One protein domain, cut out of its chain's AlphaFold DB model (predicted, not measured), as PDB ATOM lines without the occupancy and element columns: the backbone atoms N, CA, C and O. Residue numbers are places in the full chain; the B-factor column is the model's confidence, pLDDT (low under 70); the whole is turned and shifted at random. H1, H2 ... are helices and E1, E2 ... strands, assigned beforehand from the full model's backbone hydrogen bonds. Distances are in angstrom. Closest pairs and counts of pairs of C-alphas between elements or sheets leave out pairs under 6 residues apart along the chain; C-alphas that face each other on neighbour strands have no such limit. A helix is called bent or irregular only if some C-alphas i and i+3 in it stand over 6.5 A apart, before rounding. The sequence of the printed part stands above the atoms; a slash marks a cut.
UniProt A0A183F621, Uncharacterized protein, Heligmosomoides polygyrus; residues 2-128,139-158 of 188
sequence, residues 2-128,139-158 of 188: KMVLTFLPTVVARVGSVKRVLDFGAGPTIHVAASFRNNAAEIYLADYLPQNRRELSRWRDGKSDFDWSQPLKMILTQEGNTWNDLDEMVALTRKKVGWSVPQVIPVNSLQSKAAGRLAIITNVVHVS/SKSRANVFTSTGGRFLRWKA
ATOM      1  N   LYS A   2      32.946 -31.716  38.666       64.25
ATOM      2  CA  LYS A   2      33.256 -32.052  37.257       64.25
ATOM      3  C   LYS A   2      32.283 -31.449  36.231       64.25
ATOM      4  O   LYS A   2      32.749 -30.785  35.320       64.25
ATOM      5  N   MET A   3      30.965 -31.569  36.439       64.75
ATOM      6  CA  MET A   3      29.963 -30.999  35.519       64.75
ATOM      7  C   MET A   3      30.155 -29.497  35.250       64.75
ATOM      8  O   MET A   3      30.125 -29.073  34.101       64.75
ATOM      9  N   VAL A   4      30.385 -28.681  36.284       68.38
ATOM     10  CA  VAL A   4      30.537 -27.224  36.106       68.38
ATOM     11  C   VAL A   4      31.768 -26.904  35.260       68.38
ATOM     12  O   VAL A   4      31.683 -26.083  34.353       68.38
ATOM     13  N   LEU A   5      32.886 -27.592  35.500       75.62
ATOM     14  CA  LEU A   5      34.131 -27.387  34.753       75.62
ATOM     15  C   LEU A   5      34.027 -27.838  33.290       75.62
ATOM     16  O   LEU A   5      34.710 -27.278  32.440       75.62
ATOM     17  N   THR A   6      33.157 -28.809  32.992       78.19
ATOM     18  CA  THR A   6      32.897 -29.275  31.624       78.19
ATOM     19  C   THR A   6      32.084 -28.262  30.815       78.19
ATOM     20  O   THR A   6      32.428 -27.963  29.679       78.19
ATOM     21  N   PHE A   7      31.013 -27.703  31.385       77.62
ATOM     22  CA  PHE A   7      30.078 -26.871  30.613       77.62
ATOM     23  C   PHE A   7      30.404 -25.380  30.624       77.62
ATOM     24  O   PHE A   7      30.033 -24.658  29.695       77.62
ATOM     25  N   LEU A   8      31.062 -24.893  31.676       81.88
ATOM     26  CA  LEU A   8      31.288 -23.466  31.864       81.88
ATOM     27  C   LEU A   8      32.064 -22.823  30.700       81.88
ATOM     28  O   LEU A   8      31.579 -21.805  30.206       81.88
ATOM     29  N   PRO A   9      33.170 -23.392  30.178       86.25
ATOM     30  CA  PRO A   9      33.877 -22.796  29.042       86.25
ATOM     31  C   PRO A   9      33.002 -22.665  27.790       86.25
ATOM     32  O   PRO A   9      33.024 -21.637  27.115       86.25
ATOM     33  N   THR A  10      32.130 -23.644  27.529       82.75
ATOM     34  CA  THR A  10      31.168 -23.578  26.419       82.75
ATOM     35  C   THR A  10      30.116 -22.484  26.627       82.75
ATOM     36  O   THR A  10      29.634 -21.887  25.664       82.75
ATOM     37  N   VAL A  11      29.726 -22.211  27.877       81.50
ATOM     38  CA  VAL A  11      28.848 -21.078  28.204       81.50
ATOM     39  C   VAL A  11      29.579 -19.758  27.962       81.50
ATOM     40  O   VAL A  11      29.022 -18.877  27.310       81.50
ATOM     41  N   VAL A  12      30.830 -19.631  28.411       83.69
ATOM     42  CA  VAL A  12      31.641 -18.419  28.209       83.69
ATOM     43  C   VAL A  12      31.837 -18.113  26.724       83.69
ATOM     44  O   VAL A  12      31.635 -16.973  26.302       83.69
ATOM     45  N   ALA A  13      32.140 -19.131  25.915       83.25
ATOM     46  CA  ALA A  13      32.269 -18.990  24.466       83.25
ATOM     47  C   ALA A  13      31.006 -18.391  23.819       83.25
ATOM     48  O   ALA A  13      31.110 -17.540  22.938       83.25
ATOM     49  N   ARG A  14      29.810 -18.766  24.297       80.62
ATOM     50  CA  ARG A  14      28.532 -18.212  23.813       80.62
ATOM     51  C   ARG A  14      28.240 -16.801  24.317       80.62
ATOM     52  O   ARG A  14      27.540 -16.057  23.636       80.62
ATOM     53  N   VAL A  15      28.741 -16.430  25.496       80.19
ATOM     54  CA  VAL A  15      28.620 -15.059  26.024       80.19
ATOM     55  C   VAL A  15      29.449 -14.075  25.190       80.19
ATOM     56  O   VAL A  15      29.037 -12.929  25.009       80.19
ATOM     57  N   GLY A  16      30.588 -14.520  24.651       79.75
ATOM     58  CA  GLY A  16      31.496 -13.672  23.881       79.75
ATOM     59  C   GLY A  16      32.233 -12.658  24.761       79.75
ATOM     60  O   GLY A  16      32.337 -12.832  25.977       79.75
ATOM     61  N   SER A  17      32.801 -11.616  24.150       85.56
ATOM     62  CA  SER A  17      33.595 -10.618  24.874       85.56
ATOM     63  C   SER A  17      32.723  -9.673  25.706       85.56
ATOM     64  O   SER A  17      31.766  -9.068  25.213       85.56
ATOM     65  N   VAL A  18      33.098  -9.490  26.969       82.88
ATOM     66  CA  VAL A  18      32.439  -8.610  27.938       82.88
ATOM     67  C   VAL A  18      33.452  -7.667  28.574       82.88
ATOM     68  O   VAL A  18      34.626  -7.995  28.730       82.88
ATOM     69  N   LYS A  19      33.009  -6.471  28.971       82.88
ATOM     70  CA  LYS A  19      33.913  -5.518  29.630       82.88
ATOM     71  C   LYS A  19      34.255  -5.999  31.039       82.88
ATOM     72  O   LYS A  19      35.416  -6.000  31.427       82.88
ATOM     73  N   ARG A  20      33.238  -6.414  31.799       81.12
ATOM     74  CA  ARG A  20      33.374  -6.776  33.214       81.12
ATOM     75  C   ARG A  20      32.596  -8.042  33.538       81.12
ATOM     76  O   ARG A  20      31.501  -8.238  33.006       81.12
ATOM     77  N   VAL A  21      33.141  -8.843  34.447       83.44
ATOM     78  CA  VAL A  21      32.476  -9.997  35.064       83.44
ATOM     79  C   VAL A  21      32.435  -9.811  36.573       83.44
ATOM     80  O   VAL A  21      33.451  -9.469  37.172       83.44
ATOM     81  N   LEU A  22      31.284 -10.069  37.187       84.56
ATOM     82  CA  LEU A  22      31.141 -10.224  38.633       84.56
ATOM     83  C   LEU A  22      30.699 -11.659  38.942       84.56
ATOM     84  O   LEU A  22      29.581 -12.035  38.597       84.56
ATOM     85  N   ASP A  23      31.557 -12.435  39.602       85.06
ATOM     86  CA  ASP A  23      31.197 -13.723  40.202       85.06
ATOM     87  C   ASP A  23      30.722 -13.480  41.638       85.06
ATOM     88  O   ASP A  23      31.513 -13.199  42.543       85.06
ATOM     89  N   PHE A  24      29.405 -13.493  41.821       81.00
ATOM     90  CA  PHE A  24      28.752 -13.245  43.098       81.00
ATOM     91  C   PHE A  24      28.454 -14.570  43.805       81.00
ATOM     92  O   PHE A  24      27.694 -15.401  43.300       81.00
ATOM     93  N   GLY A  25      29.019 -14.743  45.000       81.25
ATOM     94  CA  GLY A  25      29.009 -16.020  45.712       81.25
ATOM     95  C   GLY A  25      30.071 -16.984  45.182       81.25
ATOM     96  O   GLY A  25      29.809 -18.179  45.069       81.25
ATOM     97  N   ALA A  26      31.252 -16.467  44.828       85.06
ATOM     98  CA  ALA A  26      32.349 -17.247  44.246       85.06
ATOM     99  C   ALA A  26      32.850 -18.385  45.163       85.06
ATOM    100  O   ALA A  26      33.494 -19.336  44.705       85.06
ATOM    101  N   GLY A  27      32.594 -18.300  46.473       87.81
ATOM    102  CA  GLY A  27      33.240 -19.147  47.464       87.81
ATOM    103  C   GLY A  27      34.758 -18.923  47.475       87.81
ATOM    104  O   GLY A  27      35.234 -17.865  47.067       87.81
ATOM    105  N   PRO A  28      35.553 -19.908  47.910       90.88
ATOM    106  CA  PRO A  28      37.009 -19.871  47.781       90.88
ATOM    107  C   PRO A  28      37.481 -20.308  46.376       90.88
ATOM    108  O   PRO A  28      38.593 -20.804  46.234       90.88
ATOM    109  N   THR A  29      36.635 -20.218  45.339       91.56
ATOM    110  CA  THR A  29      36.878 -20.868  44.038       91.56
ATOM    111  C   THR A  29      37.164 -19.891  42.900       91.56
ATOM    112  O   THR A  29      36.669 -18.770  42.897       91.56
ATOM    113  N   ILE A  30      37.951 -20.329  41.908       93.06
ATOM    114  CA  ILE A  30      38.458 -19.452  40.829       93.06
ATOM    115  C   ILE A  30      38.086 -19.906  39.414       93.06
ATOM    116  O   ILE A  30      38.461 -19.272  38.434       93.06
ATOM    117  N   HIS A  31      37.333 -20.998  39.285       90.75
ATOM    118  CA  HIS A  31      37.002 -21.608  37.996       90.75
ATOM    119  C   HIS A  31      36.202 -20.678  37.067       90.75
ATOM    120  O   HIS A  31      36.462 -20.655  35.868       90.75
ATOM    121  N   VAL A  32      35.299 -19.847  37.608       89.81
ATOM    122  CA  VAL A  32      34.592 -18.810  36.832       89.81
ATOM    123  C   VAL A  32      35.547 -17.749  36.308       89.81
ATOM    124  O   VAL A  32      35.517 -17.439  35.117       89.81
ATOM    125  N   ALA A  33      36.429 -17.237  37.167       92.38
ATOM    126  CA  ALA A  33      37.453 -16.282  36.758       92.38
ATOM    127  C   ALA A  33      38.298 -16.848  35.614       92.38
ATOM    128  O   ALA A  33      38.523 -16.194  34.598       92.38
ATOM    129  N   ALA A  34      38.716 -18.100  35.775       95.19
ATOM    130  CA  ALA A  34      39.592 -18.756  34.836       95.19
ATOM    131  C   ALA A  34      38.913 -18.990  33.479       95.19
ATOM    132  O   ALA A  34      39.508 -18.697  32.448       95.19
ATOM    133  N   SER A  35      37.645 -19.410  33.442       94.00
ATOM    134  CA  SER A  35      36.915 -19.537  32.174       94.00
ATOM    135  C   SER A  35      36.699 -18.191  31.472       94.00
ATOM    136  O   SER A  35      36.776 -18.123  30.252       94.00
ATOM    137  N   PHE A  36      36.492 -17.094  32.208       93.69
ATOM    138  CA  PHE A  36      36.299 -15.760  31.617       93.69
ATOM    139  C   PHE A  36      37.591 -15.019  31.262       93.69
ATOM    140  O   PHE A  36      37.517 -13.934  30.682       93.69
ATOM    141  N   ARG A  37      38.771 -15.575  31.558       94.94
ATOM    142  CA  ARG A  37      40.061 -14.883  31.390       94.94
ATOM    143  C   ARG A  37      40.312 -14.362  29.972       94.94
ATOM    144  O   ARG A  37      40.954 -13.328  29.832       94.94
ATOM    145  N   ASN A  38      39.781 -15.009  28.935       94.81
ATOM    146  CA  ASN A  38      39.935 -14.574  27.538       94.81
ATOM    147  C   ASN A  38      38.795 -13.658  27.066       94.81
ATOM    148  O   ASN A  38      38.954 -12.901  26.113       94.81
ATOM    149  N   ASN A  39      37.661 -13.675  27.764       91.88
ATOM    150  CA  ASN A  39      36.431 -13.013  27.341       91.88
ATOM    151  C   ASN A  39      36.163 -11.714  28.104       91.88
ATOM    152  O   ASN A  39      35.498 -10.828  27.575       91.88
ATOM    153  N   ALA A  40      36.666 -11.585  29.330       88.69
ATOM    154  CA  ALA A  40      36.483 -10.414  30.174       88.69
ATOM    155  C   ALA A  40      37.725  -9.519  30.171       88.69
ATOM    156  O   ALA A  40      38.850 -10.023  30.200       88.69
ATOM    157  N   ALA A  41      37.542  -8.196  30.181       88.44
ATOM    158  CA  ALA A  41      38.652  -7.274  30.440       88.44
ATOM    159  C   ALA A  41      38.983  -7.209  31.943       88.44
ATOM    160  O   ALA A  41      40.154  -7.246  32.310       88.44
ATOM    161  N   GLU A  42      37.955  -7.193  32.798       86.06
ATOM    162  CA  GLU A  42      38.073  -7.144  34.261       86.06
ATOM    163  C   GLU A  42      37.169  -8.201  34.918       86.06
ATOM    164  O   GLU A  42      36.028  -8.412  34.488       86.06
ATOM    165  N   ILE A  43      37.660  -8.846  35.978       88.12
ATOM    166  CA  ILE A  43      36.950  -9.896  36.718       88.12
ATOM    167  C   ILE A  43      36.923  -9.540  38.205       88.12
ATOM    168  O   ILE A  43      37.957  -9.272  38.812       88.12
ATOM    169  N   TYR A  44      35.735  -9.584  38.802       86.81
ATOM    170  CA  TYR A  44      35.501  -9.327  40.217       86.81
ATOM    171  C   TYR A  44      34.951 -10.579  40.889       86.81
ATOM    172  O   TYR A  44      33.936 -11.120  40.451       86.81
ATOM    173  N   LEU A  45      35.598 -11.010  41.969       85.81
ATOM    174  CA  LEU A  45      35.147 -12.138  42.782       85.81
ATOM    175  C   LEU A  45      34.586 -11.607  44.098       85.81
ATOM    176  O   LEU A  45      35.271 -10.890  44.833       85.81
ATOM    177  N   ALA A  46      33.330 -11.935  44.383       81.62
ATOM    178  CA  ALA A  46      32.631 -11.508  45.584       81.62
ATOM    179  C   ALA A  46      32.075 -12.721  46.327       81.62
ATOM    180  O   ALA A  46      31.484 -13.620  45.736       81.62
ATOM    181  N   ASP A  47      32.222 -12.719  47.647       83.31
ATOM    182  CA  ASP A  47      31.640 -13.737  48.515       83.31
ATOM    183  C   ASP A  47      31.237 -13.119  49.852       83.31
ATOM    184  O   ASP A  47      31.831 -12.124  50.280       83.31
ATOM    185  N   TYR A  48      30.233 -13.692  50.516       80.38
ATOM    186  CA  TYR A  48      29.748 -13.217  51.811       80.38
ATOM    187  C   TYR A  48      30.706 -13.565  52.958       80.38
ATOM    188  O   TYR A  48      30.899 -12.756  53.870       80.38
ATOM    189  N   LEU A  49      31.359 -14.727  52.903       80.19
ATOM    190  CA  LEU A  49      32.181 -15.222  53.999       80.19
ATOM    191  C   LEU A  49      33.597 -14.614  53.956       80.19
ATOM    192  O   LEU A  49      34.292 -14.735  52.942       80.19
ATOM    193  N   PRO A  50      34.083 -13.987  55.049       85.00
ATOM    194  CA  PRO A  50      35.427 -13.410  55.094       85.00
ATOM    195  C   PRO A  50      36.541 -14.409  54.766       85.00
ATOM    196  O   PRO A  50      37.508 -14.036  54.107       85.00
ATOM    197  N   GLN A  51      36.411 -15.669  55.192       87.19
ATOM    198  CA  GLN A  51      37.386 -16.722  54.901       87.19
ATOM    199  C   GLN A  51      37.518 -17.008  53.403       87.19
ATOM    200  O   GLN A  51      38.638 -17.120  52.916       87.19
ATOM    201  N   ASN A  52      36.409 -17.015  52.660       87.94
ATOM    202  CA  ASN A  52      36.419 -17.218  51.213       87.94
ATOM    203  C   ASN A  52      37.124 -16.052  50.516       87.94
ATOM    204  O   ASN A  52      38.015 -16.254  49.700       87.94
ATOM    205  N   ARG A  53      36.803 -14.812  50.910       88.38
ATOM    206  CA  ARG A  53      37.468 -13.612  50.373       88.38
ATOM    207  C   ARG A  53      38.972 -13.586  50.664       88.38
ATOM    208  O   ARG A  53      39.750 -13.152  49.812       88.38
ATOM    209  N   ARG A  54      39.385 -14.037  51.855       90.38
ATOM    210  CA  ARG A  54      40.806 -14.176  52.208       90.38
ATOM    211  C   ARG A  54      41.494 -15.206  51.323       90.38
ATOM    212  O   ARG A  54      42.574 -14.914  50.823       90.38
ATOM    213  N   GLU A  55      40.859 -16.349  51.086       93.06
ATOM    214  CA  GLU A  55      41.423 -17.393  50.230       93.06
ATOM    215  C   GLU A  55      41.560 -16.938  48.774       93.06
ATOM    216  O   GLU A  55      42.627 -17.071  48.184       93.06
ATOM    217  N   LEU A  56      40.544 -16.272  48.220       91.38
ATOM    218  CA  LEU A  56      40.623 -15.672  46.885       91.38
ATOM    219  C   LEU A  56      41.765 -14.646  46.768       91.38
ATOM    220  O   LEU A  56      42.452 -14.586  45.747       91.38
ATOM    221  N   SER A  57      41.995 -13.859  47.825       91.25
ATOM    222  CA  SER A  57      43.106 -12.898  47.878       91.25
ATOM    223  C   SER A  57      44.459 -13.610  47.935       91.25
ATOM    224  O   SER A  57      45.357 -13.272  47.166       91.25
ATOM    225  N   ARG A  58      44.592 -14.644  48.779       94.06
ATOM    226  CA  ARG A  58      45.789 -15.497  48.839       94.06
ATOM    227  C   ARG A  58      46.077 -16.129  47.482       94.06
ATOM    228  O   ARG A  58      47.210 -16.064  47.019       94.06
ATOM    229  N   TRP A  59      45.065 -16.681  46.814       95.06
ATOM    230  CA  TRP A  59      45.223 -17.291  45.497       95.06
ATOM    231  C   TRP A  59      45.721 -16.306  44.447       95.06
ATOM    232  O   TRP A  59      46.655 -16.630  43.706       95.06
ATOM    233  N   ARG A  60      45.141 -15.102  44.400       92.44
ATOM    234  CA  ARG A  60      45.573 -14.043  43.482       92.44
ATOM    235  C   ARG A  60      47.034 -13.663  43.720       92.44
ATOM    236  O   ARG A  60      47.783 -13.524  42.761       92.44
ATOM    237  N   ASP A  61      47.436 -13.563  44.983       92.62
ATOM    238  CA  ASP A  61      48.782 -13.145  45.381       92.62
ATOM    239  C   ASP A  61      49.821 -14.283  45.314       92.62
ATOM    240  O   ASP A  61      50.962 -14.094  45.730       92.62
ATOM    241  N   GLY A  62      49.446 -15.474  44.830       93.81
ATOM    242  CA  GLY A  62      50.349 -16.628  44.752       93.81
ATOM    243  C   GLY A  62      50.636 -17.304  46.096       93.81
ATOM    244  O   GLY A  62      51.616 -18.026  46.216       93.81
ATOM    245  N   LYS A  63      49.789 -17.071  47.103       95.00
ATOM    246  CA  LYS A  63      49.930 -17.535  48.495       95.00
ATOM    247  C   LYS A  63      48.856 -18.550  48.915       95.00
ATOM    248  O   LYS A  63      48.698 -18.796  50.104       95.00
ATOM    249  N   SER A  64      48.048 -19.047  47.979       93.88
ATOM    250  CA  SER A  64      47.044 -20.093  48.237       93.88
ATOM    251  C   SER A  64      47.724 -21.444  48.368       93.88
ATOM    252  O   SER A  64      48.570 -21.774  47.542       93.88
ATOM    253  N   ASP A  65      47.280 -22.238  49.337       91.81
ATOM    254  CA  ASP A  65      47.786 -23.597  49.555       91.81
ATOM    255  C   ASP A  65      47.031 -24.629  48.703       91.81
ATOM    256  O   ASP A  65      47.535 -25.718  48.438       91.81
ATOM    257  N   PHE A  66      45.817 -24.295  48.249       93.12
ATOM    258  CA  PHE A  66      45.033 -25.188  47.402       93.12
ATOM    259  C   PHE A  66      45.607 -25.260  45.979       93.12
ATOM    260  O   PHE A  66      45.736 -24.235  45.298       93.12
ATOM    261  N   ASP A  67      45.877 -26.480  45.508       94.00
ATOM    262  CA  ASP A  67      46.307 -26.737  44.135       94.00
ATOM    263  C   ASP A  67      45.120 -26.717  43.156       94.00
ATOM    264  O   ASP A  67      44.285 -27.624  43.103       94.00
ATOM    265  N   TRP A  68      45.068 -25.667  42.336       95.31
ATOM    266  CA  TRP A  68      44.061 -25.498  41.288       95.31
ATOM    267  C   TRP A  68      44.423 -26.180  39.962       95.31
ATOM    268  O   TRP A  68      43.613 -26.145  39.034       95.31
ATOM    269  N   SER A  69      45.584 -26.829  39.844       95.19
ATOM    270  CA  SER A  69      46.088 -27.370  38.576       95.19
ATOM    271  C   SER A  69      45.096 -28.308  37.898       95.19
ATOM    272  O   SER A  69      44.817 -28.163  36.708       95.19
ATOM    273  N   GLN A  70      44.511 -29.247  38.645       94.56
ATOM    274  CA  GLN A  70      43.595 -30.227  38.066       94.56
ATOM    275  C   GLN A  70      42.291 -29.589  37.538       94.56
ATOM    276  O   GLN A  70      41.954 -29.821  36.375       94.56
ATOM    277  N   PRO A  71      41.564 -28.749  38.306       93.31
ATOM    278  CA  PRO A  71      40.422 -28.002  37.775       93.31
ATOM    279  C   PRO A  71      40.739 -27.132  36.552       93.31
ATOM    280  O   PRO A  71      39.923 -27.049  35.636       93.31
ATOM    281  N   LEU A  72      41.907 -26.486  36.522       96.12
ATOM    282  CA  LEU A  72      42.280 -25.602  35.416       96.12
ATOM    283  C   LEU A  72      42.664 -26.382  34.156       96.12
ATOM    284  O   LEU A  72      42.245 -26.003  33.066       96.12
ATOM    285  N   LYS A  73      43.341 -27.528  34.294       96.12
ATOM    286  CA  LYS A  73      43.570 -28.462  33.180       96.12
ATOM    287  C   LYS A  73      42.265 -28.948  32.561       96.12
ATOM    288  O   LYS A  73      42.175 -29.051  31.344       96.12
ATOM    289  N   MET A  74      41.234 -29.194  33.376       94.62
ATOM    290  CA  MET A  74      39.910 -29.541  32.851       94.62
ATOM    291  C   MET A  74      39.323 -28.415  31.995       94.62
ATOM    292  O   MET A  74      38.787 -28.700  30.928       94.62
ATOM    293  N   ILE A  75      39.443 -27.157  32.431       94.62
ATOM    294  CA  ILE A  75      38.994 -25.992  31.654       94.62
ATOM    295  C   ILE A  75      39.772 -25.888  30.336       94.62
ATOM    296  O   ILE A  75      39.143 -25.763  29.289       94.62
ATOM    297  N   LEU A  76      41.106 -26.023  30.361       95.88
ATOM    298  CA  LEU A  76      41.939 -26.019  29.149       95.88
ATOM    299  C   LEU A  76      41.503 -27.101  28.158       95.88
ATOM    300  O   LEU A  76      41.304 -26.803  26.983       95.88
ATOM    301  N   THR A  77      41.262 -28.326  28.638       94.88
ATOM    302  CA  THR A  77      40.758 -29.422  27.799       94.88
ATOM    303  C   THR A  77      39.436 -29.061  27.118       94.88
ATOM    304  O   THR A  77      39.272 -29.345  25.936       94.88
ATOM    305  N   GLN A  78      38.495 -28.427  27.824       93.31
ATOM    306  CA  GLN A  78      37.211 -28.033  27.225       93.31
ATOM    307  C   GLN A  78      37.330 -26.890  26.216       93.31
ATOM    308  O   GLN A  78      36.486 -26.755  25.334       93.31
ATOM    309  N   GLU A  79      38.354 -26.055  26.348       92.69
ATOM    310  CA  GLU A  79      38.633 -24.966  25.413       92.69
ATOM    311  C   GLU A  79      39.470 -25.413  24.207       92.69
ATOM    312  O   GLU A  79      39.697 -24.614  23.305       92.69
ATOM    313  N   GLY A  80      39.919 -26.673  24.180       94.44
ATOM    314  CA  GLY A  80      40.813 -27.191  23.143       94.44
ATOM    315  C   GLY A  80      42.269 -26.729  23.284       94.44
ATOM    316  O   GLY A  80      43.031 -26.849  22.330       94.44
ATOM    317  N   ASN A  81      42.653 -26.213  24.454       95.19
ATOM    318  CA  ASN A  81      44.007 -25.744  24.756       95.19
ATOM    319  C   ASN A  81      44.886 -26.863  25.338       95.19
ATOM    320  O   ASN A  81      44.392 -27.888  25.822       95.19
ATOM    321  N   THR A  82      46.203 -26.655  25.326       95.44
ATOM    322  CA  THR A  82      47.162 -27.631  25.854       95.44
ATOM    323  C   THR A  82      47.382 -27.427  27.349       95.44
ATOM    324  O   THR A  82      47.152 -26.354  27.897       95.44
ATOM    325  N   TRP A  83      47.864 -28.455  28.050       97.31
ATOM    326  CA  TRP A  83      48.187 -28.315  29.478       97.31
ATOM    327  C   TRP A  83      49.451 -27.492  29.745       97.31
ATOM    328  O   TRP A  83      49.655 -27.079  30.885       97.31
ATOM    329  N   ASN A  84      50.265 -27.230  28.718       96.75
ATOM    330  CA  ASN A  84      51.429 -26.350  28.822       96.75
ATOM    331  C   ASN A  84      51.009 -24.885  29.030       96.75
ATOM    332  O   ASN A  84      51.770 -24.105  29.593       96.75
ATOM    333  N   ASP A  85      49.767 -24.544  28.679       96.81
ATOM    334  CA  ASP A  85      49.206 -23.198  28.815       96.81
ATOM    335  C   ASP A  85      48.713 -22.910  30.250       96.81
ATOM    336  O   ASP A  85      48.117 -21.865  30.518       96.81
ATOM    337  N   LEU A  86      48.920 -23.837  31.198       97.81
ATOM    338  CA  LEU A  86      48.424 -23.719  32.572       97.81
ATOM    339  C   LEU A  86      49.003 -22.505  33.306       97.81
ATOM    340  O   LEU A  86      48.247 -21.758  33.932       97.81
ATOM    341  N   ASP A  87      50.313 -22.287  33.215       97.69
ATOM    342  CA  ASP A  87      50.967 -21.167  33.896       97.69
ATOM    343  C   ASP A  87      50.501 -19.824  33.326       97.69
ATOM    344  O   ASP A  87      50.194 -18.893  34.077       97.69
ATOM    345  N   GLU A  88      50.347 -19.744  32.001       97.62
ATOM    346  CA  GLU A  88      49.792 -18.573  31.325       97.62
ATOM    347  C   GLU A  88      48.335 -18.331  31.739       97.62
ATOM    348  O   GLU A  88      47.962 -17.212  32.098       97.62
ATOM    349  N   MET A  89      47.512 -19.381  31.765       97.12
ATOM    350  CA  MET A  89      46.130 -19.318  32.226       97.12
ATOM    351  C   MET A  89      46.038 -18.780  33.656       97.12
ATOM    352  O   MET A  89      45.208 -17.905  33.924       97.12
ATOM    353  N   VAL A  90      46.882 -19.262  34.571       97.25
ATOM    354  CA  VAL A  90      46.929 -18.782  35.958       97.25
ATOM    355  C   VAL A  90      47.358 -17.317  36.002       97.25
ATOM    356  O   VAL A  90      46.671 -16.503  36.625       97.25
ATOM    357  N   ALA A  91      48.448 -16.957  35.322       96.94
ATOM    358  CA  ALA A  91      48.977 -15.597  35.305       96.94
ATOM    359  C   ALA A  91      47.964 -14.591  34.737       96.94
ATOM    360  O   ALA A  91      47.696 -13.555  35.353       96.94
ATOM    361  N   LEU A  92      47.337 -14.916  33.604       96.75
ATOM    362  CA  LEU A  92      46.326 -14.079  32.964       96.75
ATOM    363  C   LEU A  92      45.081 -13.927  33.839       96.75
ATOM    364  O   LEU A  92      44.551 -12.822  33.974       96.75
ATOM    365  N   THR A  93      44.630 -15.018  34.462       95.94
ATOM    366  CA  THR A  93      43.477 -14.973  35.368       95.94
ATOM    367  C   THR A  93      43.777 -14.069  36.562       95.94
ATOM    368  O   THR A  93      43.000 -13.160  36.841       95.94
ATOM    369  N   ARG A  94      44.935 -14.231  37.220       94.50
ATOM    370  CA  ARG A  94      45.358 -13.374  38.343       94.50
ATOM    371  C   ARG A  94      45.439 -11.902  37.953       94.50
ATOM    372  O   ARG A  94      44.941 -11.059  38.689       94.50
ATOM    373  N   LYS A  95      46.004 -11.601  36.779       94.75
ATOM    374  CA  LYS A  95      46.115 -10.233  36.250       94.75
ATOM    375  C   LYS A  95      44.753  -9.549  36.093       94.75
ATOM    376  O   LYS A  95      44.656  -8.344  36.295       94.75
ATOM    377  N   LYS A  96      43.714 -10.299  35.709       92.50
ATOM    378  CA  LYS A  96      42.363  -9.765  35.463       92.50
ATOM    379  C   LYS A  96      41.465  -9.751  36.695       92.50
ATOM    380  O   LYS A  96      40.453  -9.050  36.685       92.50
ATOM    381  N   VAL A  97      41.816 -10.500  37.741       89.94
ATOM    382  CA  VAL A  97      41.097 -10.489  39.019       89.94
ATOM    383  C   VAL A  97      41.453  -9.214  39.790       89.94
ATOM    384  O   VAL A  97      42.499  -9.112  40.432       89.94
ATOM    385  N   GLY A  98      40.563  -8.226  39.704       77.25
ATOM    386  CA  GLY A  98      40.649  -6.954  40.419       77.25
ATOM    387  C   GLY A  98      40.037  -7.019  41.820       77.25
ATOM    388  O   GLY A  98      39.416  -8.013  42.202       77.25
ATOM    389  N   TRP A  99      40.222  -5.955  42.613       60.38
ATOM    390  CA  TRP A  99      39.758  -5.926  44.003       60.38
ATOM    391  C   TRP A  99      38.258  -6.182  44.135       60.38
ATOM    392  O   TRP A  99      37.422  -5.565  43.476       60.38
ATOM    393  N   SER A 100      37.983  -7.103  45.051       47.44
ATOM    394  CA  SER A 100      36.707  -7.506  45.612       47.44
ATOM    395  C   SER A 100      35.931  -6.301  46.139       47.44
ATOM    396  O   SER A 100      36.436  -5.483  46.907       47.44
ATOM    397  N   VAL A 101      34.674  -6.191  45.721       41.38
ATOM    398  CA  VAL A 101      33.772  -5.147  46.212       41.38
ATOM    399  C   VAL A 101      33.512  -5.374  47.714       41.38
ATOM    400  O   VAL A 101      33.375  -6.535  48.119       41.38
ATOM    401  N   PRO A 102      33.449  -4.323  48.561       39.12
ATOM    402  CA  PRO A 102      33.119  -4.482  49.973       39.12
ATOM    403  C   PRO A 102      31.723  -5.079  50.159       39.12
ATOM    404  O   PRO A 102      30.877  -5.015  49.268       39.12
ATOM    405  N   GLN A 103      31.532  -5.679  51.336       42.41
ATOM    406  CA  GLN A 103      30.354  -6.440  51.737       42.41
ATOM    407  C   GLN A 103      29.027  -5.807  51.307       42.41
ATOM    408  O   GLN A 103      28.796  -4.627  51.536       42.41
ATOM    409  N   VAL A 104      28.153  -6.661  50.764       37.72
ATOM    410  CA  VAL A 104      26.754  -6.379  50.424       37.72
ATOM    411  C   VAL A 104      26.613  -5.184  49.482       37.72
ATOM    412  O   VAL A 104      26.404  -4.049  49.891       37.72
ATOM    413  N   ILE A 105      26.656  -5.459  48.180       38.75
ATOM    414  CA  ILE A 105      26.058  -4.558  47.198       38.75
ATOM    415  C   ILE A 105      24.558  -4.892  47.202       38.75
ATOM    416  O   ILE A 105      24.212  -6.011  46.811       38.75
ATOM    417  N   PRO A 106      23.653  -3.998  47.647       34.69
ATOM    418  CA  PRO A 106      22.236  -4.168  47.362       34.69
ATOM    419  C   PRO A 106      22.088  -4.388  45.857       34.69
ATOM    420  O   PRO A 106      22.666  -3.635  45.078       34.69
ATOM    421  N   VAL A 107      21.318  -5.387  45.423       37.53
ATOM    422  CA  VAL A 107      21.123  -5.690  43.989       37.53
ATOM    423  C   VAL A 107      20.762  -4.439  43.158       37.53
ATOM    424  O   VAL A 107      21.133  -4.329  41.989       37.53
ATOM    425  N   ASN A 108      20.146  -3.439  43.798       32.62
ATOM    426  CA  ASN A 108      19.770  -2.152  43.216       32.62
ATOM    427  C   ASN A 108      20.955  -1.218  42.886       32.62
ATOM    428  O   ASN A 108      20.831  -0.402  41.979       32.62
ATOM    429  N   SER A 109      22.118  -1.323  43.540       35.28
ATOM    430  CA  SER A 109      23.285  -0.471  43.236       35.28
ATOM    431  C   SER A 109      24.208  -1.037  42.148       35.28
ATOM    432  O   SER A 109      25.095  -0.332  41.664       35.28
ATOM    433  N   LEU A 110      23.957  -2.266  41.675       40.84
ATOM    434  CA  LEU A 110      24.576  -2.811  40.456       40.84
ATOM    435  C   LEU A 110      23.977  -2.205  39.178       40.84
ATOM    436  O   LEU A 110      24.657  -2.147  38.153       40.84
ATOM    437  N   GLN A 111      22.737  -1.706  39.241       37.97
ATOM    438  CA  GLN A 111      22.073  -1.051  38.111       37.97
ATOM    439  C   GLN A 111      22.702   0.313  37.772       37.97
ATOM    440  O   GLN A 111      22.773   0.673  36.600       37.97
ATOM    441  N   SER A 112      23.214   1.056  38.764       32.53
ATOM    442  CA  SER A 112      23.656   2.447  38.575       32.53
ATOM    443  C   SER A 112      25.110   2.618  38.109       32.53
ATOM    444  O   SER A 112      25.463   3.683  37.613       32.53
ATOM    445  N   LYS A 113      25.964   1.585  38.211       35.91
ATOM    446  CA  LYS A 113      27.387   1.647  37.787       35.91
ATOM    447  C   LYS A 113      27.708   0.869  36.501       35.91
ATOM    448  O   LYS A 113      28.838   0.911  36.001       35.91
ATOM    449  N   ALA A 114      26.728   0.169  35.931       39.22
ATOM    450  CA  ALA A 114      26.890  -0.666  34.743       39.22
ATOM    451  C   ALA A 114      26.598   0.091  33.432       39.22
ATOM    452  O   ALA A 114      25.826  -0.368  32.595       39.22
ATOM    453  N   ALA A 115      27.256   1.232  33.210       36.28
ATOM    454  CA  ALA A 115      27.381   1.787  31.861       36.28
ATOM    455  C   ALA A 115      28.369   0.911  31.057       36.28
ATOM    456  O   ALA A 115      29.580   1.135  31.054       36.28
ATOM    457  N   GLY A 116      27.858  -0.181  30.477       47.78
ATOM    458  CA  GLY A 116      28.602  -1.142  29.654       47.78
ATOM    459  C   GLY A 116      28.149  -2.594  29.853       47.78
ATOM    460  O   GLY A 116      27.526  -2.916  30.863       47.78
ATOM    461  N   ARG A 117      28.483  -3.475  28.894       51.16
ATOM    462  CA  ARG A 117      28.206  -4.925  28.957       51.16
ATOM    463  C   ARG A 117      28.869  -5.551  30.194       51.16
ATOM    464  O   ARG A 117      30.087  -5.745  30.203       51.16
ATOM    465  N   LEU A 118      28.072  -5.840  31.221       53.12
ATOM    466  CA  LEU A 118      28.458  -6.525  32.458       53.12
ATOM    467  C   LEU A 118      27.849  -7.929  32.446       53.12
ATOM    468  O   LEU A 118      26.645  -8.075  32.245       53.12
ATOM    469  N   ALA A 119      28.659  -8.954  32.691       56.84
ATOM    470  CA  ALA A 119      28.162 -10.282  33.020       56.84
ATOM    471  C   ALA A 119      28.184 -10.472  34.545       56.84
ATOM    472  O   ALA A 119      29.203 -10.239  35.188       56.84
ATOM    473  N   ILE A 120      27.063 -10.882  35.128       58.41
ATOM    474  CA  ILE A 120      26.957 -11.310  36.522       58.41
ATOM    475  C   ILE A 120      26.717 -12.807  36.526       58.41
ATOM    476  O   ILE A 120      25.791 -13.302  35.886       58.41
ATOM    477  N   ILE A 121      27.541 -13.526  37.268       61.84
ATOM    478  CA  ILE A 121      27.438 -14.967  37.431       61.84
ATOM    479  C   ILE A 121      27.142 -15.205  38.895       61.84
ATOM    480  O   ILE A 121      27.850 -14.705  39.761       61.84
ATOM    481  N   THR A 122      26.056 -15.918  39.170       55.78
ATOM    482  CA  THR A 122      25.702 -16.296  40.538       55.78
ATOM    483  C   THR A 122      25.922 -17.790  40.698       55.78
ATOM    484  O   THR A 122      25.166 -18.589  40.129       55.78
ATOM    485  N   ASN A 123      26.928 -18.168  41.482       51.62
ATOM    486  CA  ASN A 123      27.151 -19.547  41.891       51.62
ATOM    487  C   ASN A 123      26.250 -19.864  43.095       51.62
ATOM    488  O   ASN A 123      26.579 -19.580  44.241       51.62
ATOM    489  N   VAL A 124      25.075 -20.459  42.859       40.94
ATOM    490  CA  VAL A 124      24.220 -20.935  43.961       40.94
ATOM    491  C   VAL A 124      24.723 -22.309  44.412       40.94
ATOM    492  O   VAL A 124      24.216 -23.338  43.966       40.94
ATOM    493  N   VAL A 125      25.741 -22.328  45.279       38.12
ATOM    494  CA  VAL A 125      26.178 -23.544  46.002       38.12
ATOM    495  C   VAL A 125      25.758 -23.518  47.480       38.12
ATOM    496  O   VAL A 125      25.747 -24.559  48.131       38.12
ATOM    497  N   HIS A 126      25.316 -22.377  48.017       30.81
ATOM    498  CA  HIS A 126      24.815 -22.302  49.393       30.81
ATOM    499  C   HIS A 126      23.718 -21.246  49.548       30.81
ATOM    500  O   HIS A 126      23.976 -20.090  49.860       30.81
ATOM    501  N   VAL A 127      22.464 -21.660  49.363       29.69
ATOM    502  CA  VAL A 127      21.306 -20.956  49.933       29.69
ATOM    503  C   VAL A 127      20.403 -22.003  50.583       29.69
ATOM    504  O   VAL A 127      19.255 -22.187  50.204       29.69
ATOM    505  N   SER A 128      20.962 -22.768  51.522       24.89
ATOM    506  CA  SER A 128      20.171 -23.654  52.390       24.89
ATOM    507  C   SER A 128      19.847 -22.985  53.728       24.89
ATOM    508  O   SER A 128      18.882 -23.367  54.369       24.89
ATOM    509  N   SER A 139      15.448 -26.585  47.581       28.75
ATOM    510  CA  SER A 139      16.812 -26.262  47.160       28.75
ATOM    511  C   SER A 139      17.094 -26.920  45.801       28.75
ATOM    512  O   SER A 139      17.079 -28.136  45.633       28.75
ATOM    513  N   LYS A 140      17.316 -26.091  44.779       29.73
ATOM    514  CA  LYS A 140      17.873 -26.514  43.489       29.73
ATOM    515  C   LYS A 140      19.135 -25.704  43.255       29.73
ATOM    516  O   LYS A 140      19.054 -24.485  43.108       29.73
ATOM    517  N   SER A 141      20.281 -26.376  43.194       32.56
ATOM    518  CA  SER A 141      21.552 -25.790  42.764       32.56
ATOM    519  C   SER A 141      21.359 -25.215  41.358       32.56
ATOM    520  O   SER A 141      21.114 -25.951  40.404       32.56
ATOM    521  N   ARG A 142      21.367 -23.886  41.227       36.00
ATOM    522  CA  ARG A 142      21.088 -23.177  39.970       36.00
ATOM    523  C   ARG A 142      22.167 -22.133  39.726       36.00
ATOM    524  O   ARG A 142      22.164 -21.097  40.378       36.00
ATOM    525  N   ALA A 143      23.049 -22.374  38.762       40.03
ATOM    526  CA  ALA A 143      23.901 -21.315  38.235       40.03
ATOM    527  C   ALA A 143      23.070 -20.457  37.266       40.03
ATOM    528  O   ALA A 143      22.516 -20.979  36.297       40.03
ATOM    529  N   ASN A 144      22.949 -19.157  37.537       44.03
ATOM    530  CA  ASN A 144      22.372 -18.202  36.591       44.03
ATOM    531  C   ASN A 144      23.501 -17.304  36.078       44.03
ATOM    532  O   ASN A 144      24.284 -16.774  36.869       44.03
ATOM    533  N   VAL A 145      23.564 -17.127  34.760       45.19
ATOM    534  CA  VAL A 145      24.393 -16.101  34.123       45.19
ATOM    535  C   VAL A 145      23.452 -14.998  33.669       45.19
ATOM    536  O   VAL A 145      22.464 -15.266  32.980       45.19
ATOM    537  N   PHE A 146      23.750 -13.773  34.075       49.78
ATOM    538  CA  PHE A 146      23.032 -12.582  33.674       49.78
ATOM    539  C   PHE A 146      23.961 -11.690  32.864       49.78
ATOM    540  O   PHE A 146      25.023 -11.319  33.346       49.78
ATOM    541  N   THR A 147      23.582 -11.308  31.650       47.66
ATOM    542  CA  THR A 147      24.341 -10.321  30.867       47.66
ATOM    543  C   THR A 147      23.530  -9.040  30.745       47.66
ATOM    544  O   THR A 147      22.331  -9.097  30.484       47.66
ATOM    545  N   SER A 148      24.148  -7.878  30.970       42.78
ATOM    546  CA  SER A 148      23.522  -6.585  30.697       42.78
ATOM    547  C   SER A 148      23.814  -6.163  29.256       42.78
ATOM    548  O   SER A 148      24.842  -5.564  28.942       42.78
ATOM    549  N   THR A 149      22.906  -6.460  28.334       36.56
ATOM    550  CA  THR A 149      22.908  -5.816  27.012       36.56
ATOM    551  C   THR A 149      21.934  -4.646  27.080       36.56
ATOM    552  O   THR A 149      20.737  -4.845  27.256       36.56
ATOM    553  N   GLY A 150      22.446  -3.411  27.028       35.22
ATOM    554  CA  GLY A 150      21.606  -2.207  27.124       35.22
ATOM    555  C   GLY A 150      20.923  -2.014  28.487       35.22
ATOM    556  O   GLY A 150      19.792  -1.547  28.540       35.22
ATOM    557  N   GLY A 151      21.568  -2.417  29.590       32.94
ATOM    558  CA  GLY A 151      21.037  -2.214  30.948       32.94
ATOM    559  C   GLY A 151      19.955  -3.210  31.398       32.94
ATOM    560  O   GLY A 151      19.433  -3.064  32.499       32.94
ATOM    561  N   ARG A 152      19.634  -4.242  30.601       28.72
ATOM    562  CA  ARG A 152      18.700  -5.321  30.980       28.72
ATOM    563  C   ARG A 152      19.441  -6.635  31.199       28.72
ATOM    564  O   ARG A 152      20.194  -7.051  30.328       28.72
ATOM    565  N   PHE A 153      19.204  -7.288  32.336       35.53
ATOM    566  CA  PHE A 153      19.774  -8.599  32.653       35.53
ATOM    567  C   PHE A 153      19.066  -9.712  31.870       35.53
ATOM    568  O   PHE A 153      17.903 -10.021  32.127       35.53
ATOM    569  N   LEU A 154      19.770 -10.349  30.935       30.89
ATOM    570  CA  LEU A 154      19.294 -11.556  30.261       30.89
ATOM    571  C   LEU A 154      19.565 -12.771  31.146       30.89
ATOM    572  O   LEU A 154      20.716 -13.139  31.354       30.89
ATOM    573  N   ARG A 155      18.510 -13.396  31.673       35.00
ATOM    574  CA  ARG A 155      18.609 -14.637  32.449       35.00
ATOM    575  C   ARG A 155      18.882 -15.808  31.511       35.00
ATOM    576  O   ARG A 155      17.990 -16.209  30.766       35.00
ATOM    577  N   TRP A 156      20.062 -16.413  31.602       34.69
ATOM    578  CA  TRP A 156      20.331 -17.679  30.925       34.69
ATOM    579  C   TRP A 156      20.153 -18.851  31.894       34.69
ATOM    580  O   TRP A 156      20.803 -18.924  32.938       34.69
ATOM    581  N   LYS A 157      19.220 -19.755  31.574       33.88
ATOM    582  CA  LYS A 157      18.903 -20.941  32.378       33.88
ATOM    583  C   LYS A 157      19.737 -22.114  31.864       33.88
ATOM    584  O   LYS A 157      19.291 -22.835  30.978       33.88
ATOM    585  N   ALA A 158      20.923 -22.322  32.432       33.50
ATOM    586  CA  ALA A 158      21.616 -23.594  32.269       33.50
ATOM    587  C   ALA A 158      20.824 -24.663  33.044       33.50
ATOM    588  O   ALA A 158      20.774 -24.652  34.276       33.50
TER     589      ALA A 158
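What this domain is: This is residues 2 to 128 and 139 to 158 of the 188 residues of an uncharacterized protein of Heligmosomoides polygyrus (UniProt A0A183F621). A single strongly twisted sheet of five strands has H2 packed over one face near E1, and H1, H4 and H5 gather round H2, with H4 beyond it, farther from the sheet. H2 and the end of H5, residues 93 to 96, lie by E1 and E2, H1 reaches the sheet nearest E4 with its residues 11 to 15, and the hairpin of E4 and E5 makes the sheet's other end from E2; H6 touches no helix and its centre is the farthest from the mean of the C-alphas, at 18.6 A. The printed part has 147 residues with six named helices and five named strands, in the order H1 E1 H2 E2 H3 H4 H5 H6 E3 E4 E5. The mixed sheet runs E2 E1 E3 E4 E5, with E2, E1 and E3 parallel and E3, E4 and E5 antiparallel, and the class is mixed, helices and strands. The whole is compact, with a radius of gyration of the C-alphas of 14.6 A and a rounded outline of 41 by 32 by 32 A.

Where its parts are: Find C-alpha 2 at (33.256, -32.052, 37.257); from there H1 runs 20.9 A over residues 2 to 15. It is irregular, with C-alphas 6 and 9 lying 7.0 A apart. Next come E1, residues 18 to 24 and 16.3 A long, the short helix H2, residues 31 to 36, and E2, residues 40 to 46 and 15.9 A long. H3 takes residues 50 to 60 and H4 residues 69 to 79. Look for C-alpha 83 at (48.187, -28.315, 29.478), where H5 begins; it runs 20.3 A to residue 96 and is irregular, with C-alphas 84 and 87 lying 7.3 A apart. H6 holds residues 107 to 113 and E3 residues 118 to 122. Past the cut you reach E4, residues 144 to 149, and E5, residues 152 to 157, each 15.7 A long; E5 ends at C-alpha 157, (18.903, -20.941, 32.378).

How they stand to each other: Begin with the sheet, whose edge strands are E2 and E5. E2 and E1 are parallel at 13 degrees, with N 44 and O 21 2.8 A apart, within hydrogen-bond range. E1 and E3 are parallel at 23 degrees, with N 22 and O 119 at 2.9 A. E3 and E4 are antiparallel at 167 degrees, with N 120 and O 146 at 2.7 A. The hairpin E4 and E5 is antiparallel at 149 degrees, with N 154 and O 147 at 2.9 A. Residues 43 to 44 of E2 also pair, parallel, with residues 97 to 98. E1, H2 and E2 form a strand-helix-strand unit, two parallel neighbour strands with a helix between, whose crossover is right-handed. H2 is on the sheet at a height of 8.8 A, only just over E1 alone, with 4 of its 6 C-alphas on E1 and 2 on E2; it runs along the strands. H1, H3, H5 and, only just, H6, with 5 pairs of C-alphas within 10 A, are on the sheet, but each only grazes it; H4 is not on it. H1 touches H2 at a shallow tilt of 20 degrees, the same way, closest at the C-alphas of Pro 9 and Ser 35, 5.4 A. H5, with residues 89 to 93 alone, touches H2 about perpendicular at 83 degrees, closest at the C-alphas of Ala 34 and Thr 93, 5.4 A. Every O i to N i+4 pair is within hydrogen-bond range in H2, H3 and H4, against 8 of 10 in H1, 8 of 10 in H5 and 0 of 3 in H6, where 0 of 4 O i to N i+3 pairs are in range.

The domain as a whole: The two C-alphas farthest apart are those of Asn 84 and Asn 108, 42.4 A. Residues 129 to 138 are not printed, and C-alphas 128 and 139 are 6.7 A apart across this cut, in the link from E3 to E4. Of the links that are printed whole, none is long. The mean pLDDT of the printed part is 72.4, and residues 2 to 4, 99 to 128 and 139 to 158 are under 70.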